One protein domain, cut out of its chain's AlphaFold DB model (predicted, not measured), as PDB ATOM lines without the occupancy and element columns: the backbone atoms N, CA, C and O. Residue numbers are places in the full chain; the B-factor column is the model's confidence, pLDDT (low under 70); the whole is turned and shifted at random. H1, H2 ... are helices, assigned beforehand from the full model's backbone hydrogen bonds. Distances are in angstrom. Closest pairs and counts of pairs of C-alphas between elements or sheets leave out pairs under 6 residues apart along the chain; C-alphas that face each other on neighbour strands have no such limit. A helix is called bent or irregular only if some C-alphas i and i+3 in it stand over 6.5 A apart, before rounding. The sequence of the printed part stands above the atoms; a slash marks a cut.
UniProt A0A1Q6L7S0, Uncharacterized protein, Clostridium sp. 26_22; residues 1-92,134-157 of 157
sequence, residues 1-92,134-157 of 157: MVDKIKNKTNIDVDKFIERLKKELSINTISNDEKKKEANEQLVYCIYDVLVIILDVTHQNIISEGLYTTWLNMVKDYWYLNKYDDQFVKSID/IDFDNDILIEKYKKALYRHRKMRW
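AT A GLANCE: This is residues 1 to 92 and 134 to 157 of the 157 residues of an uncharacterized protein of Clostridium sp. 26_22 (UniProt A0A1Q6L7S0). One long helix, H3, makes the spine of the model, and H2, H4 and H6 lie over one side of it in a row, with H4 in the middle and the last residues of H3 meeting H6. The short helices H1 and H5 also pack on H3, H1 on its residues 43 to 50 and H5 on its residues 34 to 38. The printed part has 116 residues, with six named helices, H1 to H6 in that order along the chain, and no named strand: the class is all helix. The whole is compact, with a radius of gyration of the C-alphas of 14.6 A, and elongated, spanning 53 by 31 by 19 A.

HOW THE PARTS SIT: H1, residues 2 to 6, only just touches H2, residues 13 to 23, with 3 pairs of C-alphas within 8 A; the closest are those of Lys 6 and Val 13, 6.2 A apart. H3, residues 32 to 57, is the hub and touches the five other helices. It touches H1 with residues 43 to 50 alone, the closest C-alphas being those of Ile 5 and Tyr 47, 6.3 A apart. H2 and H3 only just touch, with 3 pairs of C-alphas within 8 A, the closest those of Lys 21 and Asn 39 at 7.7 A, and run opposite ways at a steep tilt of 63 degrees. H4, residues 64 to 80, touches H3 at Ile 46 and Val 74, whose C-alphas are the closest at 5.8 A, at a steep tilt of 55 degrees, opposite ways. H5, residues 83 to 88, touches H3, with the C-alphas of Ala 38 and Phe 87 closest at 6.1 A. H6, residues 138 to 151, touches H4 at a shallow tilt of 14 degrees, opposite ways, with the C-alphas of Thr 69 and Ala 148 closest at 6.9 A. H1 and H4, for instance, are apart. Every O i to N i+4 pair is within hydrogen-bond range in H1, H2, H3 and H5, against 11 of 13 in H4 and 7 of 10 in H6.

IN THESE COORDINATES: H1 begins at C-alpha 2, (28.273, 15.673, 43.629). H2 is 15.1 A long. H3 runs 37.3 A, from C-alpha 32 at (34.572, 33.084, 35.240). H4, 24.6 A long, is irregular, with C-alphas 65 and 68 7.4 A apart. H6, 19.0 A long, is irregular too, with C-alphas 144 and 147 7.9 A apart, and ends at C-alpha 151, (4.830, 13.970, 55.624).

THE WHOLE: The C-alphas farthest apart, those of Asp 92 and Trp 157, are 54.3 A apart. Residues 93 to 133 are not printed, and C-alphas 92 and 134 are 26.0 A apart across this cut, which lies in the link from H5 to H6. Of the links printed whole, H4 to H5 is tight and the others are short. The mean pLDDT of the printed part is 83.1; residues 88 to 92, 134 to 139 and 156 to 157 are under 70.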
ATOM      1  N   MET A   1      32.060  15.790  45.647       80.12
ATOM      2  CA  MET A   1      30.871  16.188  46.442       80.12
ATOM      3  C   MET A   1      29.579  15.775  45.745       80.12
ATOM      4  O   MET A   1      28.776  15.086  46.358       80.12
ATOM      5  N   VAL A   2      29.422  16.093  44.455       84.19
ATOM      6  CA  VAL A   2      28.273  15.673  43.629       84.19
ATOM      7  C   VAL A   2      28.006  14.161  43.692       84.19
ATOM      8  O   VAL A   2      26.859  13.767  43.870       84.19
ATOM      9  N   ASP A   3      29.037  13.310  43.679       85.81
ATOM     10  CA  ASP A   3      28.849  11.851  43.800       85.81
ATOM     11  C   ASP A   3      28.216  11.428  45.133       85.81
ATOM     12  O   ASP A   3      27.414  10.497  45.185       85.81
ATOM     13  N   LYS A   4      28.513  12.145  46.228       87.12
ATOM     14  CA  LYS A   4      27.877  11.892  47.530       87.12
ATOM     15  C   LYS A   4      26.385  12.228  47.491       87.12
ATOM     16  O   LYS A   4      25.598  11.498  48.082       87.12
ATOM     17  N   ILE A   5      26.009  13.295  46.781       88.19
ATOM     18  CA  ILE A   5      24.608  13.688  46.569       88.19
ATOM     19  C   ILE A   5      23.903  12.639  45.698       88.19
ATOM     20  O   ILE A   5      22.835  12.161  46.073       88.19
ATOM     21  N   LYS A   6      24.528  12.217  44.587       90.94
ATOM     22  CA  LYS A   6      24.005  11.180  43.679       90.94
ATOM     23  C   LYS A   6      23.737   9.857  44.398       90.94
ATOM     24  O   LYS A   6      22.696   9.253  44.194       90.94
ATOM     25  N   ASN A   7      24.600   9.456  45.328       90.81
ATOM     26  CA  ASN A   7      24.400   8.238  46.126       90.81
ATOM     27  C   ASN A   7      23.274   8.345  47.173       90.81
ATOM     28  O   ASN A   7      22.931   7.354  47.820       90.81
ATOM     29  N   LYS A   8      22.728   9.545  47.392       90.12
ATOM     30  CA  LYS A   8      21.719   9.849  48.414       90.12
ATOM     31  C   LYS A   8      20.390  10.309  47.823       90.12
ATOM     32  O   LYS A   8      19.515  10.743  48.569       90.12
ATOM     33  N   THR A   9      20.194  10.186  46.513       89.88
ATOM     34  CA  THR A   9      18.919  10.499  45.865       89.88
ATOM     35  C   THR A   9      18.730   9.697  44.580       89.88
ATOM     36  O   THR A   9      19.696   9.367  43.905       89.88
ATOM     37  N   ASN A  10      17.476   9.410  44.231       86.44
ATOM     38  CA  ASN A  10      17.124   8.873  42.910       86.44
ATOM     39  C   ASN A  10      16.831   9.988  41.889       86.44
ATOM     40  O   ASN A  10      16.513   9.708  40.737       86.44
ATOM     41  N   ILE A  11      16.896  11.253  42.311       88.94
ATOM     42  CA  ILE A  11      16.682  12.414  41.449       88.94
ATOM     43  C   ILE A  11      17.902  12.590  40.538       88.94
ATOM     44  O   ILE A  11      19.043  12.440  40.972       88.94
ATOM     45  N   ASP A  12      17.660  12.971  39.284       91.50
ATOM     46  CA  ASP A  12      18.703  13.385  38.343       91.50
ATOM     47  C   ASP A  12      19.400  14.664  38.851       91.50
ATOM     48  O   ASP A  12      18.919  15.787  38.661       91.50
ATOM     49  N   VAL A  13      20.518  14.474  39.559       91.62
ATOM     50  CA  VAL A  13      21.276  15.546  40.220       91.62
ATOM     51  C   VAL A  13      21.848  16.535  39.208       91.62
ATOM     52  O   VAL A  13      21.903  17.728  39.496       91.62
ATOM     53  N   ASP A  14      22.227  16.071  38.017       92.00
ATOM     54  CA  ASP A  14      22.805  16.941  36.994       92.00
ATOM     55  C   ASP A  14      21.735  17.918  36.479       92.00
ATOM     56  O   ASP A  14      21.952  19.132  36.470       92.00
ATOM     57  N   LYS A  15      20.522  17.427  36.183       92.44
ATOM     58  CA  LYS A  15      19.385  18.302  35.836       92.44
ATOM     59  C   LYS A  15      18.946  19.198  36.990       92.44
ATOM     60  O   LYS A  15      18.528  20.332  36.757       92.44
ATOM     61  N   PHE A  16      19.007  18.700  38.222       92.62
ATOM     62  CA  PHE A  16      18.663  19.477  39.410       92.62
ATOM     63  C   PHE A  16      19.600  20.678  39.589       92.62
ATOM     64  O   PHE A  16      19.134  21.802  39.780       92.62
ATOM     65  N   ILE A  17      20.908  20.455  39.444       92.81
ATOM     66  CA  ILE A  17      21.930  21.504  39.489       92.81
ATOM     67  C   ILE A  17      21.726  22.505  38.347       92.81
ATOM     68  O   ILE A  17      21.700  23.706  38.599       92.81
ATOM     69  N   GLU A  18      21.537  22.040  37.108       92.38
ATOM     70  CA  GLU A  18      21.322  22.930  35.956       92.38
ATOM     71  C   GLU A  18      20.095  23.830  36.136       92.38
ATOM     72  O   GLU A  18      20.134  25.030  35.846       92.38
ATOM     73  N   ARG A  19      19.012  23.277  36.691       92.31
ATOM     74  CA  ARG A  19      17.824  24.057  37.036       92.31
ATOM     75  C   ARG A  19      18.136  25.133  38.076       92.31
ATOM     76  O   ARG A  19      17.743  26.281  37.881       92.31
ATOM     77  N   LEU A  20      18.843  24.783  39.150       92.00
ATOM     78  CA  LEU A  20      19.211  25.732  40.203       92.00
ATOM     79  C   LEU A  20      20.143  26.833  39.694       92.00
ATOM     80  O   LEU A  20      19.897  27.997  39.985       92.00
ATOM     81  N   LYS A  21      21.145  26.508  38.868       90.62
ATOM     82  CA  LYS A  21      22.026  27.513  38.247       90.62
ATOM     83  C   LYS A  21      21.251  28.541  37.426       90.62
ATOM     84  O   LYS A  21      21.617  29.715  37.406       90.62
ATOM     85  N   LYS A  22      20.195  28.100  36.733       89.56
ATOM     86  CA  LYS A  22      19.320  28.982  35.954       89.56
ATOM     87  C   LYS A  22      18.420  29.828  36.851       89.56
ATOM     88  O   LYS A  22      18.290  31.020  36.610       89.56
ATOM     89  N   GLU A  23      17.788  29.221  37.853       87.81
ATOM     90  CA  GLU A  23      16.835  29.908  38.736       87.81
ATOM     91  C   GLU A  23      17.519  30.860  39.736       87.81
ATOM     92  O   GLU A  23      16.898  31.835  40.143       87.81
ATOM     93  N   LEU A  24      18.786  30.615  40.088       86.94
ATOM     94  CA  LEU A  24      19.615  31.481  40.938       86.94
ATOM     95  C   LEU A  24      20.506  32.442  40.136       86.94
ATOM     96  O   LEU A  24      21.398  33.057  40.703       86.94
ATOM     97  N   SER A  25      20.321  32.547  38.816       85.50
ATOM     98  CA  SER A  25      21.095  33.461  37.958       85.50
ATOM     99  C   SER A  25      22.627  33.290  38.042       85.50
ATOM    100  O   SER A  25      23.390  34.190  37.708       85.50
ATOM    101  N   ILE A  26      23.123  32.105  38.407       83.75
ATOM    102  CA  ILE A  26      24.570  31.814  38.451       83.75
ATOM    103  C   ILE A  26      25.153  31.787  37.030       83.75
ATOM    104  O   ILE A  26      26.298  32.168  36.788       83.75
ATOM    105  N   ASN A  27      24.347  31.378  36.046       82.12
ATOM    106  CA  ASN A  27      24.774  31.334  34.647       82.12
ATOM    107  C   ASN A  27      25.023  32.721  34.036       82.12
ATOM    108  O   ASN A  27      25.762  32.800  33.054       82.12
ATOM    109  N   THR A  28      24.434  33.779  34.601       81.38
ATOM    110  CA  THR A  28      24.579  35.159  34.113       81.38
ATOM    111  C   THR A  28      25.794  35.880  34.695       81.38
ATOM    112  O   THR A  28      26.090  36.990  34.262       81.38
ATOM    113  N   ILE A  29      26.522  35.263  35.635       80.69
ATOM    114  CA  ILE A  29      27.768  35.810  36.181       80.69
ATOM    115  C   ILE A  29      28.802  35.906  35.053       80.69
ATOM    116  O   ILE A  29      29.128  34.903  34.415       80.69
ATOM    117  N   SER A  30      29.304  37.118  34.803       77.44
ATOM    118  CA  SER A  30      30.264  37.389  33.723       77.44
ATOM    119  C   SER A  30      31.708  37.031  34.084       77.44
ATOM    120  O   SER A  30      32.492  36.731  33.193       77.44
ATOM    121  N   ASN A  31      32.069  37.067  35.371       84.81
ATOM    122  CA  ASN A  31      33.406  36.708  35.841       84.81
ATOM    123  C   ASN A  31      33.512  35.182  36.017       84.81
ATOM    124  O   ASN A  31      32.809  34.606  36.848       84.81
ATOM    125  N   ASP A  32      34.402  34.542  35.253       84.12
ATOM    126  CA  ASP A  32      34.572  33.084  35.240       84.12
ATOM    127  C   ASP A  32      35.044  32.502  36.583       84.12
ATOM    128  O   ASP A  32      34.619  31.409  36.963       84.12
ATOM    129  N   GLU A  33      35.878  33.228  37.331       84.19
ATOM    130  CA  GLU A  33      36.374  32.797  38.642       84.19
ATOM    131  C   GLU A  33      35.256  32.855  39.688       84.19
ATOM    132  O   GLU A  33      34.934  31.835  40.301       84.19
ATOM    133  N   LYS A  34      34.539  33.986  39.771       83.06
ATOM    134  CA  LYS A  34      33.345  34.117  40.629       83.06
ATOM    135  C   LYS A  34      32.267  33.101  40.263       83.06
ATOM    136  O   LYS A  34      31.596  32.551  41.132       83.06
ATOM    137  N   LYS A  35      32.094  32.820  38.971       85.75
ATOM    138  CA  LYS A  35      31.151  31.810  38.490       85.75
ATOM    139  C   LYS A  35      31.558  30.412  38.943       85.75
ATOM    140  O   LYS A  35      30.688  29.615  39.294       85.75
ATOM    141  N   LYS A  36      32.850  30.084  38.937       87.25
ATOM    142  CA  LYS A  36      33.342  28.800  39.442       87.25
ATOM    143  C   LYS A  36      33.093  28.671  40.946       87.25
ATOM    144  O   LYS A  36      32.512  27.669  41.357       87.25
ATOM    145  N   GLU A  37      33.425  29.695  41.727       86.25
ATOM    146  CA  GLU A  37      33.159  29.731  43.173       86.25
ATOM    147  C   GLU A  37      31.666  29.591  43.487       86.25
ATOM    148  O   GLU A  37      31.278  28.754  44.298       86.25
ATOM    149  N   ALA A  38      30.803  30.321  42.777       86.44
ATOM    150  CA  ALA A  38      29.353  30.225  42.938       86.44
ATOM    151  C   ALA A  38      28.820  28.813  42.632       86.44
ATOM    152  O   ALA A  38      27.914  28.322  43.305       86.44
ATOM    153  N   ASN A  39      29.388  28.136  41.628       89.06
ATOM    154  CA  ASN A  39      29.026  26.759  41.301       89.06
ATOM    155  C   ASN A  39      29.477  25.769  42.381       89.06
ATOM    156  O   ASN A  39      28.728  24.848  42.707       89.06
ATOM    157  N   GLU A  40      30.673  25.946  42.941       89.25
ATOM    158  CA  GLU A  40      31.144  25.141  44.071       89.25
ATOM    159  C   GLU A  40      30.250  25.368  45.297       89.25
ATOM    160  O   GLU A  40      29.748  24.402  45.879       89.25
ATOM    161  N   GLN A  41      29.938  26.629  45.606       87.62
ATOM    162  CA  GLN A  41      29.060  26.999  46.713       87.62
ATOM    163  C   GLN A  41      27.645  26.443  46.556       87.62
ATOM    164  O   GLN A  41      27.059  25.953  47.523       87.62
ATOM    165  N   LEU A  42      27.104  26.434  45.337       90.88
ATOM    166  CA  LEU A  42      25.812  25.814  45.055       90.88
ATOM    167  C   LEU A  42      25.823  24.319  45.403       90.88
ATOM    168  O   LEU A  42      24.873  23.819  46.005       90.88
ATOM    169  N   VAL A  43      26.891  23.596  45.055       90.69
ATOM    170  CA  VAL A  43      27.012  22.166  45.374       90.69
ATOM    171  C   VAL A  43      27.072  21.938  46.887       90.69
ATOM    172  O   VAL A  43      26.471  20.974  47.366       90.69
ATOM    173  N   TYR A  44      27.734  22.821  47.643       87.69
ATOM    174  CA  TYR A  44      27.712  22.784  49.109       87.69
ATOM    175  C   TYR A  44      26.303  23.022  49.662       87.69
ATOM    176  O   TYR A  44      25.809  22.185  50.411       87.69
ATOM    177  N   CYS A  45      25.598  24.056  49.191       87.69
ATOM    178  CA  CYS A  45      24.216  24.339  49.601       87.69
ATOM    179  C   CYS A  45      23.284  23.141  49.361       87.69
ATOM    180  O   CYS A  45      22.473  22.779  50.212       87.69
ATOM    181  N   ILE A  46      23.410  22.495  48.197       91.62
ATOM    182  CA  ILE A  46      22.624  21.305  47.851       91.62
ATOM    183  C   ILE A  46      22.897  20.161  48.833       91.62
ATOM    184  O   ILE A  46      21.957  19.478  49.250       91.62
ATOM    185  N   TYR A  47      24.165  19.946  49.187       88.88
ATOM    186  CA  TYR A  47      24.566  18.903  50.123       88.88
ATOM    187  C   TYR A  47      24.090  19.188  51.551       88.88
ATOM    188  O   TYR A  47      23.525  18.294  52.178       88.88
ATOM    189  N   ASP A  48      24.260  20.413  52.045       88.38
ATOM    190  CA  ASP A  48      23.865  20.797  53.405       88.38
ATOM    191  C   ASP A  48      22.357  20.629  53.597       88.38
ATOM    192  O   ASP A  48      21.904  19.948  54.520       88.38
ATOM    193  N   VAL A  49      21.564  21.139  52.651       90.19
ATOM    194  CA  VAL A  49      20.110  20.954  52.668       90.19
ATOM    195  C   VAL A  49      19.734  19.478  52.544       90.19
ATOM    196  O   VAL A  49      18.791  19.032  53.196       90.19
ATOM    197  N   LEU A  50      20.467  18.691  51.750       92.12
ATOM    198  CA  LEU A  50      20.239  17.250  51.677       92.12
ATOM    199  C   LEU A  50      20.428  16.586  53.046       92.12
ATOM    200  O   LEU A  50      19.582  15.789  53.445       92.12
ATOM    201  N   VAL A  51      21.486  16.932  53.782       89.06
ATOM    202  CA  VAL A  51      21.732  16.400  55.130       89.06
ATOM    203  C   VAL A  51      20.599  16.787  56.083       89.06
ATOM    204  O   VAL A  51      20.076  15.908  56.767       89.06
ATOM    205  N   ILE A  52      20.157  18.050  56.066       89.31
ATOM    206  CA  ILE A  52      19.036  18.534  56.889       89.31
ATOM    207  C   ILE A  52      17.762  17.729  56.604       89.31
ATOM    208  O   ILE A  52      17.100  17.249  57.523       89.31
ATOM    209  N   ILE A  53      17.416  17.537  55.327       90.31
ATOM    210  CA  ILE A  53      16.216  16.785  54.943       90.31
ATOM    211  C   ILE A  53      16.304  15.341  55.433       90.31
ATOM    212  O   ILE A  53      15.334  14.825  55.993       90.31
ATOM    213  N   LEU A  54      17.439  14.671  55.229       89.69
ATOM    214  CA  LEU A  54      17.609  13.278  55.640       89.69
ATOM    215  C   LEU A  54      17.523  13.120  57.162       89.69
ATOM    216  O   LEU A  54      16.864  12.189  57.628       89.69
ATOM    217  N   ASP A  55      18.109  14.046  57.922       87.94
ATOM    218  CA  ASP A  55      18.053  14.027  59.384       87.94
ATOM    219  C   ASP A  55      16.630  14.268  59.907       87.94
ATOM    220  O   ASP A  55      16.105  13.476  60.690       87.94
ATOM    221  N   VAL A  56      15.926  15.281  59.391       87.44
ATOM    222  CA  VAL A  56      14.554  15.599  59.825       87.44
ATOM    223  C   VAL A  56      13.558  14.495  59.446       87.44
ATOM    224  O   VAL A  56      12.636  14.175  60.209       87.44
ATOM    225  N   THR A  57      13.718  13.905  58.261       88.25
ATOM    226  CA  THR A  57      12.818  12.857  57.755       88.25
ATOM    227  C   THR A  57      13.198  11.452  58.226       88.25
ATOM    228  O   THR A  57      12.401  10.526  58.062       88.25
ATOM    229  N   HIS A  58      14.375  11.266  58.830       87.56
ATOM    230  CA  HIS A  58      14.960   9.952  59.144       87.56
ATOM    231  C   HIS A  58      15.015   9.017  57.930       87.56
ATOM    232  O   HIS A  58      14.832   7.802  58.046       87.56
ATOM    233  N   GLN A  59      15.214   9.582  56.740       86.62
ATOM    234  CA  GLN A  59      15.410   8.815  55.518       86.62
ATOM    235  C   GLN A  59      16.901   8.674  55.215       86.62
ATOM    236  O   GLN A  59      17.715   9.516  55.577       86.62
ATOM    237  N   ASN A  60      17.262   7.609  54.501       87.81
ATOM    238  CA  ASN A  60      18.638   7.400  54.042       87.81
ATOM    239  C   ASN A  60      18.902   7.999  52.653       87.81
ATOM    240  O   ASN A  60      20.065   8.143  52.276       87.81
ATOM    241  N   ILE A  61      17.832   8.281  51.897       90.94
ATOM    242  CA  ILE A  61      17.829   8.733  50.500       90.94
ATOM    243  C   ILE A  61      16.665   9.720  50.315       90.94
ATOM    244  O   ILE A  61      15.570   9.458  50.811       90.94
ATOM    245  N   ILE A  62      16.876  10.813  49.577       88.25
ATOM    246  CA  ILE A  62      15.814  11.740  49.162       88.25
ATOM    247  C   ILE A  62      14.992  11.097  48.043       88.25
ATOM    248  O   ILE A  62      15.497  10.857  46.941       88.25
ATOM    249  N   SER A  63      13.716  10.842  48.333       87.94
ATOM    250  CA  SER A  63      12.727  10.364  47.357       87.94
ATOM    251  C   SER A  63      12.238  11.475  46.418       87.94
ATOM    252  O   SER A  63      12.279  12.654  46.761       87.94
ATOM    253  N   GLU A  64      11.703  11.105  45.252       87.31
ATOM    254  CA  GLU A  64      11.160  12.064  44.272       87.31
ATOM    255  C   GLU A  64      10.052  12.961  44.844       87.31
ATOM    256  O   GLU A  64       9.947  14.127  44.472       87.31
ATOM    257  N   GLY A  65       9.267  12.465  45.810       86.38
ATOM    258  CA  GLY A  65       8.234  13.262  46.486       86.38
ATOM    259  C   GLY A  65       8.787  14.473  47.246       86.38
ATOM    260  O   GLY A  65       8.070  15.450  47.451       86.38
ATOM    261  N   LEU A  66      10.072  14.447  47.609       90.06
ATOM    262  CA  LEU A  66      10.771  15.558  48.251       90.06
ATOM    263  C   LEU A  66      11.441  16.507  47.249       90.06
ATOM    264  O   LEU A  66      11.987  17.516  47.682       90.06
ATOM    265  N   TYR A  67      11.376  16.250  45.936       91.00
ATOM    266  CA  TYR A  67      12.061  17.049  44.910       91.00
ATOM    267  C   TYR A  67      11.760  18.548  45.025       91.00
ATOM    268  O   TYR A  67      12.673  19.370  45.076       91.00
ATOM    269  N   THR A  68      10.479  18.922  45.097       90.62
ATOM    270  CA  THR A  68      10.061  20.332  45.172       90.62
ATOM    271  C   THR A  68      10.453  20.976  46.497       90.62
ATOM    272  O   THR A  68      10.838  22.143  46.524       90.62
ATOM    273  N   THR A  69      10.394  20.208  47.586       91.12
ATOM    274  CA  THR A  69      10.809  20.656  48.922       91.12
ATOM    275  C   THR A  69      12.310  20.909  48.946       91.12
ATOM    276  O   THR A  69      12.738  21.978  49.361       91.12
ATOM    277  N   TRP A  70      13.100  19.976  48.414       93.31
ATOM    278  CA  TRP A  70      14.548  20.103  48.319       93.31
ATOM    279  C   TRP A  70      14.956  21.292  47.451       93.31
ATOM    280  O   TRP A  70      15.765  22.105  47.882       93.31
ATOM    281  N   LEU A  71      14.331  21.458  46.279       92.62
ATOM    282  CA  LEU A  71      14.580  22.597  45.392       92.62
ATOM    283  C   LEU A  71      14.356  23.936  46.106       92.62
ATOM    284  O   LEU A  71      15.205  24.823  46.046       92.62
ATOM    285  N   ASN A  72      13.213  24.091  46.774       89.75
ATOM    286  CA  ASN A  72      12.865  25.353  47.420       89.75
ATOM    287  C   ASN A  72      13.710  25.604  48.675       89.75
ATOM    288  O   ASN A  72      14.130  26.736  48.898       89.75
ATOM    289  N   MET A  73      14.032  24.557  49.441       89.19
ATOM    290  CA  MET A  73      14.943  24.671  50.579       89.19
ATOM    291  C   MET A  73      16.345  25.105  50.149       89.19
ATOM    292  O   MET A  73      16.928  25.941  50.822       89.19
ATOM    293  N   VAL A  74      16.875  24.604  49.025       91.06
ATOM    294  CA  VAL A  74      18.184  25.045  48.508       91.06
ATOM    295  C   VAL A  74      18.169  26.522  48.122       91.06
ATOM    296  O   VAL A  74      19.119  27.237  48.428       91.06
ATOM    297  N   LYS A  75      17.090  27.012  47.502       88.25
ATOM    298  CA  LYS A  75      16.959  28.443  47.185       88.25
ATOM    299  C   LYS A  75      16.872  29.302  48.434       88.25
ATOM    300  O   LYS A  75      17.573  30.299  48.536       88.25
ATOM    301  N   ASP A  76      16.024  28.920  49.382       81.31
ATOM    302  CA  ASP A  76      15.887  29.661  50.632       81.31
ATOM    303  C   ASP A  76      17.211  29.654  51.404       81.31
ATOM    304  O   ASP A  76      17.634  30.699  51.879       81.31
ATOM    305  N   TYR A  77      17.916  28.520  51.453       83.38
ATOM    306  CA  TYR A  77      19.260  28.424  52.028       83.38
ATOM    307  C   TYR A  77      20.238  29.376  51.332       83.38
ATOM    308  O   TYR A  77      20.981  30.091  52.000       83.38
ATOM    309  N   TRP A  78      20.211  29.436  49.998       84.56
ATOM    310  CA  TRP A  78      21.044  30.349  49.218       84.56
ATOM    311  C   TRP A  78      20.790  31.823  49.567       84.56
ATOM    312  O   TRP A  78      21.735  32.575  49.810       84.56
ATOM    313  N   TYR A  79      19.520  32.233  49.646       81.88
ATOM    314  CA  TYR A  79      19.147  33.609  49.986       81.88
ATOM    315  C   TYR A  79      19.405  33.957  51.453       81.88
ATOM    316  O   TYR A  79      19.892  35.049  51.738       81.88
ATOM    317  N   LEU A  80      19.122  33.040  52.383       76.94
ATOM    318  CA  LEU A  80      19.360  33.247  53.815       76.94
ATOM    319  C   LEU A  80      20.847  33.453  54.115       76.94
ATOM    320  O   LEU A  80      21.190  34.279  54.957       76.94
ATOM    321  N   ASN A  81      21.724  32.770  53.378       76.56
ATOM    322  CA  ASN A  81      23.171  32.957  53.464       76.56
ATOM    323  C   ASN A  81      23.699  34.137  52.626       76.56
ATOM    324  O   ASN A  81      24.903  34.370  52.592       76.56
ATOM    325  N   LYS A  82      22.822  34.899  51.954       78.75
ATOM    326  CA  LYS A  82      23.172  36.066  51.120       78.75
ATOM    327  C   LYS A  82      24.155  35.764  49.981       78.75
ATOM    328  O   LYS A  82      24.834  36.663  49.490       78.75
ATOM    329  N   TYR A  83      24.189  34.525  49.490       78.75
ATOM    330  CA  TYR A  83      25.053  34.154  48.364       78.75
ATOM    331  C   TYR A  83      24.650  34.856  47.057       78.75
ATOM    332  O   TYR A  83      25.488  35.088  46.190       78.75
ATOM    333  N   ASP A  84      23.385  35.264  46.929       77.19
ATOM    334  CA  ASP A  84      22.927  36.108  45.820       77.19
ATOM    335  C   ASP A  84      23.641  37.472  45.803       77.19
ATOM    336  O   ASP A  84      24.127  37.903  44.759       77.19
ATOM    337  N   ASP A  85      23.790  38.105  46.970       77.44
ATOM    338  CA  ASP A  85      24.512  39.375  47.106       77.44
ATOM    339  C   ASP A  85      26.019  39.199  46.875       77.44
ATOM    340  O   ASP A  85      26.671  40.091  46.340       77.44
ATOM    341  N   GLN A  86      26.572  38.045  47.263       75.81
ATOM    342  CA  GLN A  86      28.000  37.750  47.148       75.81
ATOM    343  C   GLN A  86      28.437  37.435  45.709       75.81
ATOM    344  O   GLN A  86      29.510  37.866  45.283       75.81
ATOM    345  N   PHE A  87      27.638  36.661  44.970       77.31
ATOM    346  CA  PHE A  87      28.055  36.093  43.682       77.31
ATOM    347  C   PHE A  87      27.299  36.644  42.472       77.31
ATOM    348  O   PHE A  87      27.879  36.730  41.390       77.31
ATOM    349  N   VAL A  88      26.013  36.976  42.619       69.25
ATOM    350  CA  VAL A  88      25.121  37.290  41.487       69.25
ATOM    351  C   VAL A  88      24.956  38.793  41.318       69.25
ATOM    352  O   VAL A  88      25.038  39.302  40.200       69.25
ATOM    353  N   LYS A  89      24.761  39.523  42.419       68.94
ATOM    354  CA  LYS A  89      24.817  40.980  42.385       68.94
ATOM    355  C   LYS A  89      26.274  41.367  42.207       68.94
ATOM    356  O   LYS A  89      27.118  41.098  43.055       68.94
ATOM    357  N   SER A  90      26.574  41.965  41.060       46.12
ATOM    358  CA  SER A  90      27.849  42.608  40.785       46.12
ATOM    359  C   SER A  90      28.166  43.585  41.915       46.12
ATOM    360  O   SER A  90      27.698  44.722  41.915       46.12
ATOM    361  N   ILE A  91      28.984  43.160  42.873       45.41
ATOM    362  CA  ILE A  91      29.822  44.082  43.625       45.41
ATOM    363  C   ILE A  91      30.904  44.531  42.633       45.41
ATOM    364  O   ILE A  91      32.028  44.042  42.659       45.41
ATOM    365  N   ASP A  92      30.514  45.425  41.720       38.78
ATOM    366  CA  ASP A  92      31.363  46.526  41.250       38.78
ATOM    367  C   ASP A  92      31.231  47.671  42.271       38.78
ATOM    368  O   ASP A  92      30.926  48.816  41.950       38.78
ATOM    369  N   ILE A 134      20.033  37.562  62.261       43.47
ATOM    370  CA  ILE A 134      19.842  36.128  62.049       43.47
ATOM    371  C   ILE A 134      21.188  35.621  61.553       43.47
ATOM    372  O   ILE A 134      21.456  35.646  60.352       43.47
ATOM    373  N   ASP A 135      22.057  35.243  62.497       46.88
ATOM    374  CA  ASP A 135      23.021  34.178  62.213       46.88
ATOM    375  C   ASP A 135      22.214  33.060  61.563       46.88
ATOM    376  O   ASP A 135      21.146  32.709  62.067       46.88
ATOM    377  N   PHE A 136      22.655  32.597  60.395       50.94
ATOM    378  CA  PHE A 136      21.971  31.556  59.645       50.94
ATOM    379  C   PHE A 136      21.549  30.420  60.594       50.94
ATOM    380  O   PHE A 136      22.393  29.720  61.151       50.94
ATOM    381  N   ASP A 137      20.238  30.274  60.797       62.50
ATOM    382  CA  ASP A 137      19.681  29.269  61.692       62.50
ATOM    383  C   ASP A 137      18.947  28.215  60.865       62.50
ATOM    384  O   ASP A 137      17.927  28.483  60.215       62.50
ATOM    385  N   ASN A 138      19.487  26.996  60.895       66.38
ATOM    386  CA  ASN A 138      18.876  25.828  60.272       66.38
ATOM    387  C   ASN A 138      17.434  25.619  60.755       66.38
ATOM    388  O   ASN A 138      16.597  25.153  59.976       66.38
ATOM    389  N   ASP A 139      17.116  26.012  61.990       68.06
ATOM    390  CA  ASP A 139      15.787  25.842  62.571       68.06
ATOM    391  C   ASP A 139      14.726  26.668  61.832       68.06
ATOM    392  O   ASP A 139      13.598  26.202  61.654       68.06
ATOM    393  N   ILE A 140      15.084  27.837  61.287       71.69
ATOM    394  CA  ILE A 140      14.168  28.668  60.484       71.69
ATOM    395  C   ILE A 140      13.775  27.944  59.194       71.69
ATOM    396  O   ILE A 140      12.604  27.943  58.792       71.69
ATOM    397  N   LEU A 141      14.745  27.302  58.537       77.19
ATOM    398  CA  LEU A 141      14.499  26.536  57.320       77.19
ATOM    399  C   LEU A 141      13.657  25.290  57.630       77.19
ATOM    400  O   LEU A 141      12.700  24.989  56.912       77.19
ATOM    401  N   ILE A 142      13.968  24.587  58.722       79.94
ATOM    402  CA  ILE A 142      13.223  23.400  59.152       79.94
ATOM    403  C   ILE A 142      11.776  23.761  59.495       79.94
ATOM    404  O   ILE A 142      10.867  23.076  59.027       79.94
ATOM    405  N   GLU A 143      11.534  24.835  60.251       80.56
ATOM    406  CA  GLU A 143      10.181  25.262  60.624       80.56
ATOM    407  C   GLU A 143       9.341  25.639  59.396       80.56
ATOM    408  O   GLU A 143       8.205  25.169  59.265       80.56
ATOM    409  N   LYS A 144       9.905  26.375  58.425       83.38
ATOM    410  CA  LYS A 144       9.200  26.725  57.174       83.38
ATOM    411  C   LYS A 144       8.732  25.487  56.403       83.38
ATOM    412  O   LYS A 144       7.606  25.452  55.902       83.38
ATOM    413  N   TYR A 145       9.570  24.452  56.322       86.12
ATOM    414  CA  TYR A 145       9.281  23.237  55.550       86.12
ATOM    415  C   TYR A 145       8.755  22.068  56.386       86.12
ATOM    416  O   TYR A 145       8.459  21.003  55.836       86.12
ATOM    417  N   LYS A 146       8.544  22.257  57.690       86.44
ATOM    418  CA  LYS A 146       8.173  21.218  58.660       86.44
ATOM    419  C   LYS A 146       7.027  20.337  58.193       86.44
ATOM    420  O   LYS A 146       7.128  19.115  58.220       86.44
ATOM    421  N   LYS A 147       5.945  20.944  57.694       86.06
ATOM    422  CA  LYS A 147       4.765  20.215  57.202       86.06
ATOM    423  C   LYS A 147       5.086  19.321  56.002       86.06
ATOM    424  O   LYS A 147       4.533  18.229  55.904       86.06
ATOM    425  N   ALA A 148       5.942  19.778  55.091       85.44
ATOM    426  CA  ALA A 148       6.361  18.997  53.932       85.44
ATOM    427  C   ALA A 148       7.321  17.879  54.352       85.44
ATOM    428  O   ALA A 148       7.078  16.722  54.029       85.44
ATOM    429  N   LEU A 149       8.336  18.194  55.160       87.69
ATOM    430  CA  LEU A 149       9.312  17.220  55.652       87.69
ATOM    431  C   LEU A 149       8.641  16.114  56.477       87.69
ATOM    432  O   LEU A 149       8.862  14.929  56.241       87.69
ATOM    433  N   TYR A 150       7.745  16.472  57.397       88.06
ATOM    434  CA  TYR A 150       7.140  15.504  58.314       88.06
ATOM    435  C   TYR A 150       6.186  14.533  57.614       88.06
ATOM    436  O   TYR A 150       6.033  13.408  58.081       88.06
ATOM    437  N   ARG A 151       5.608  14.903  56.463       87.25
ATOM    438  CA  ARG A 151       4.830  13.970  55.624       87.25
ATOM    439  C   ARG A 151       5.668  12.811  55.094       87.25
ATOM    440  O   ARG A 151       5.129  11.738  54.856       87.25
ATOM    441  N   HIS A 152       6.966  13.028  54.913       85.19
ATOM    442  CA  HIS A 152       7.903  12.018  54.431       85.19
ATOM    443  C   HIS A 152       8.716  11.385  55.568       85.19
ATOM    444  O   HIS A 152       9.591  10.558  55.311       85.19
ATOM    445  N   ARG A 153       8.447  11.737  56.830       85.75
ATOM    446  CA  ARG A 153       9.215  11.232  57.966       85.75
ATOM    447  C   ARG A 153       8.948   9.744  58.199       85.75
ATOM    448  O   ARG A 153       7.798   9.323  58.295       85.75
ATOM    449  N   LYS A 154      10.010   8.952  58.349       83.56
ATOM    450  CA  LYS A 154       9.918   7.573  58.845       83.56
ATOM    451  C   LYS A 154      10.006   7.566  60.371       83.56
ATOM    452  O   LYS A 154      10.796   8.309  60.955       83.56
ATOM    453  N   MET A 155       9.185   6.742  61.025       76.69
ATOM    454  CA  MET A 155       9.350   6.496  62.459       76.69
ATOM    455  C   MET A 155      10.655   5.727  62.679       76.69
ATOM    456  O   MET A 155      10.898   4.726  62.007       76.69
ATOM    457  N   ARG A 156      11.493   6.214  63.598       67.31
ATOM    458  CA  ARG A 156      12.619   5.435  64.118       67.31
ATOM    459  C   ARG A 156      12.039   4.404  65.079       67.31
ATOM    460  O   ARG A 156      11.296   4.797  65.979       67.31
ATOM    461  N   TRP A 157      12.338   3.132  64.845       58.09
ATOM    462  CA  TRP A 157      12.049   2.061  65.790       58.09
ATOM    463  C   TRP A 157      13.339   1.647  66.482       58.09
ATOM    464  O   TRP A 157      14.377   1.634  65.778       58.09
TER     465      TRP A 157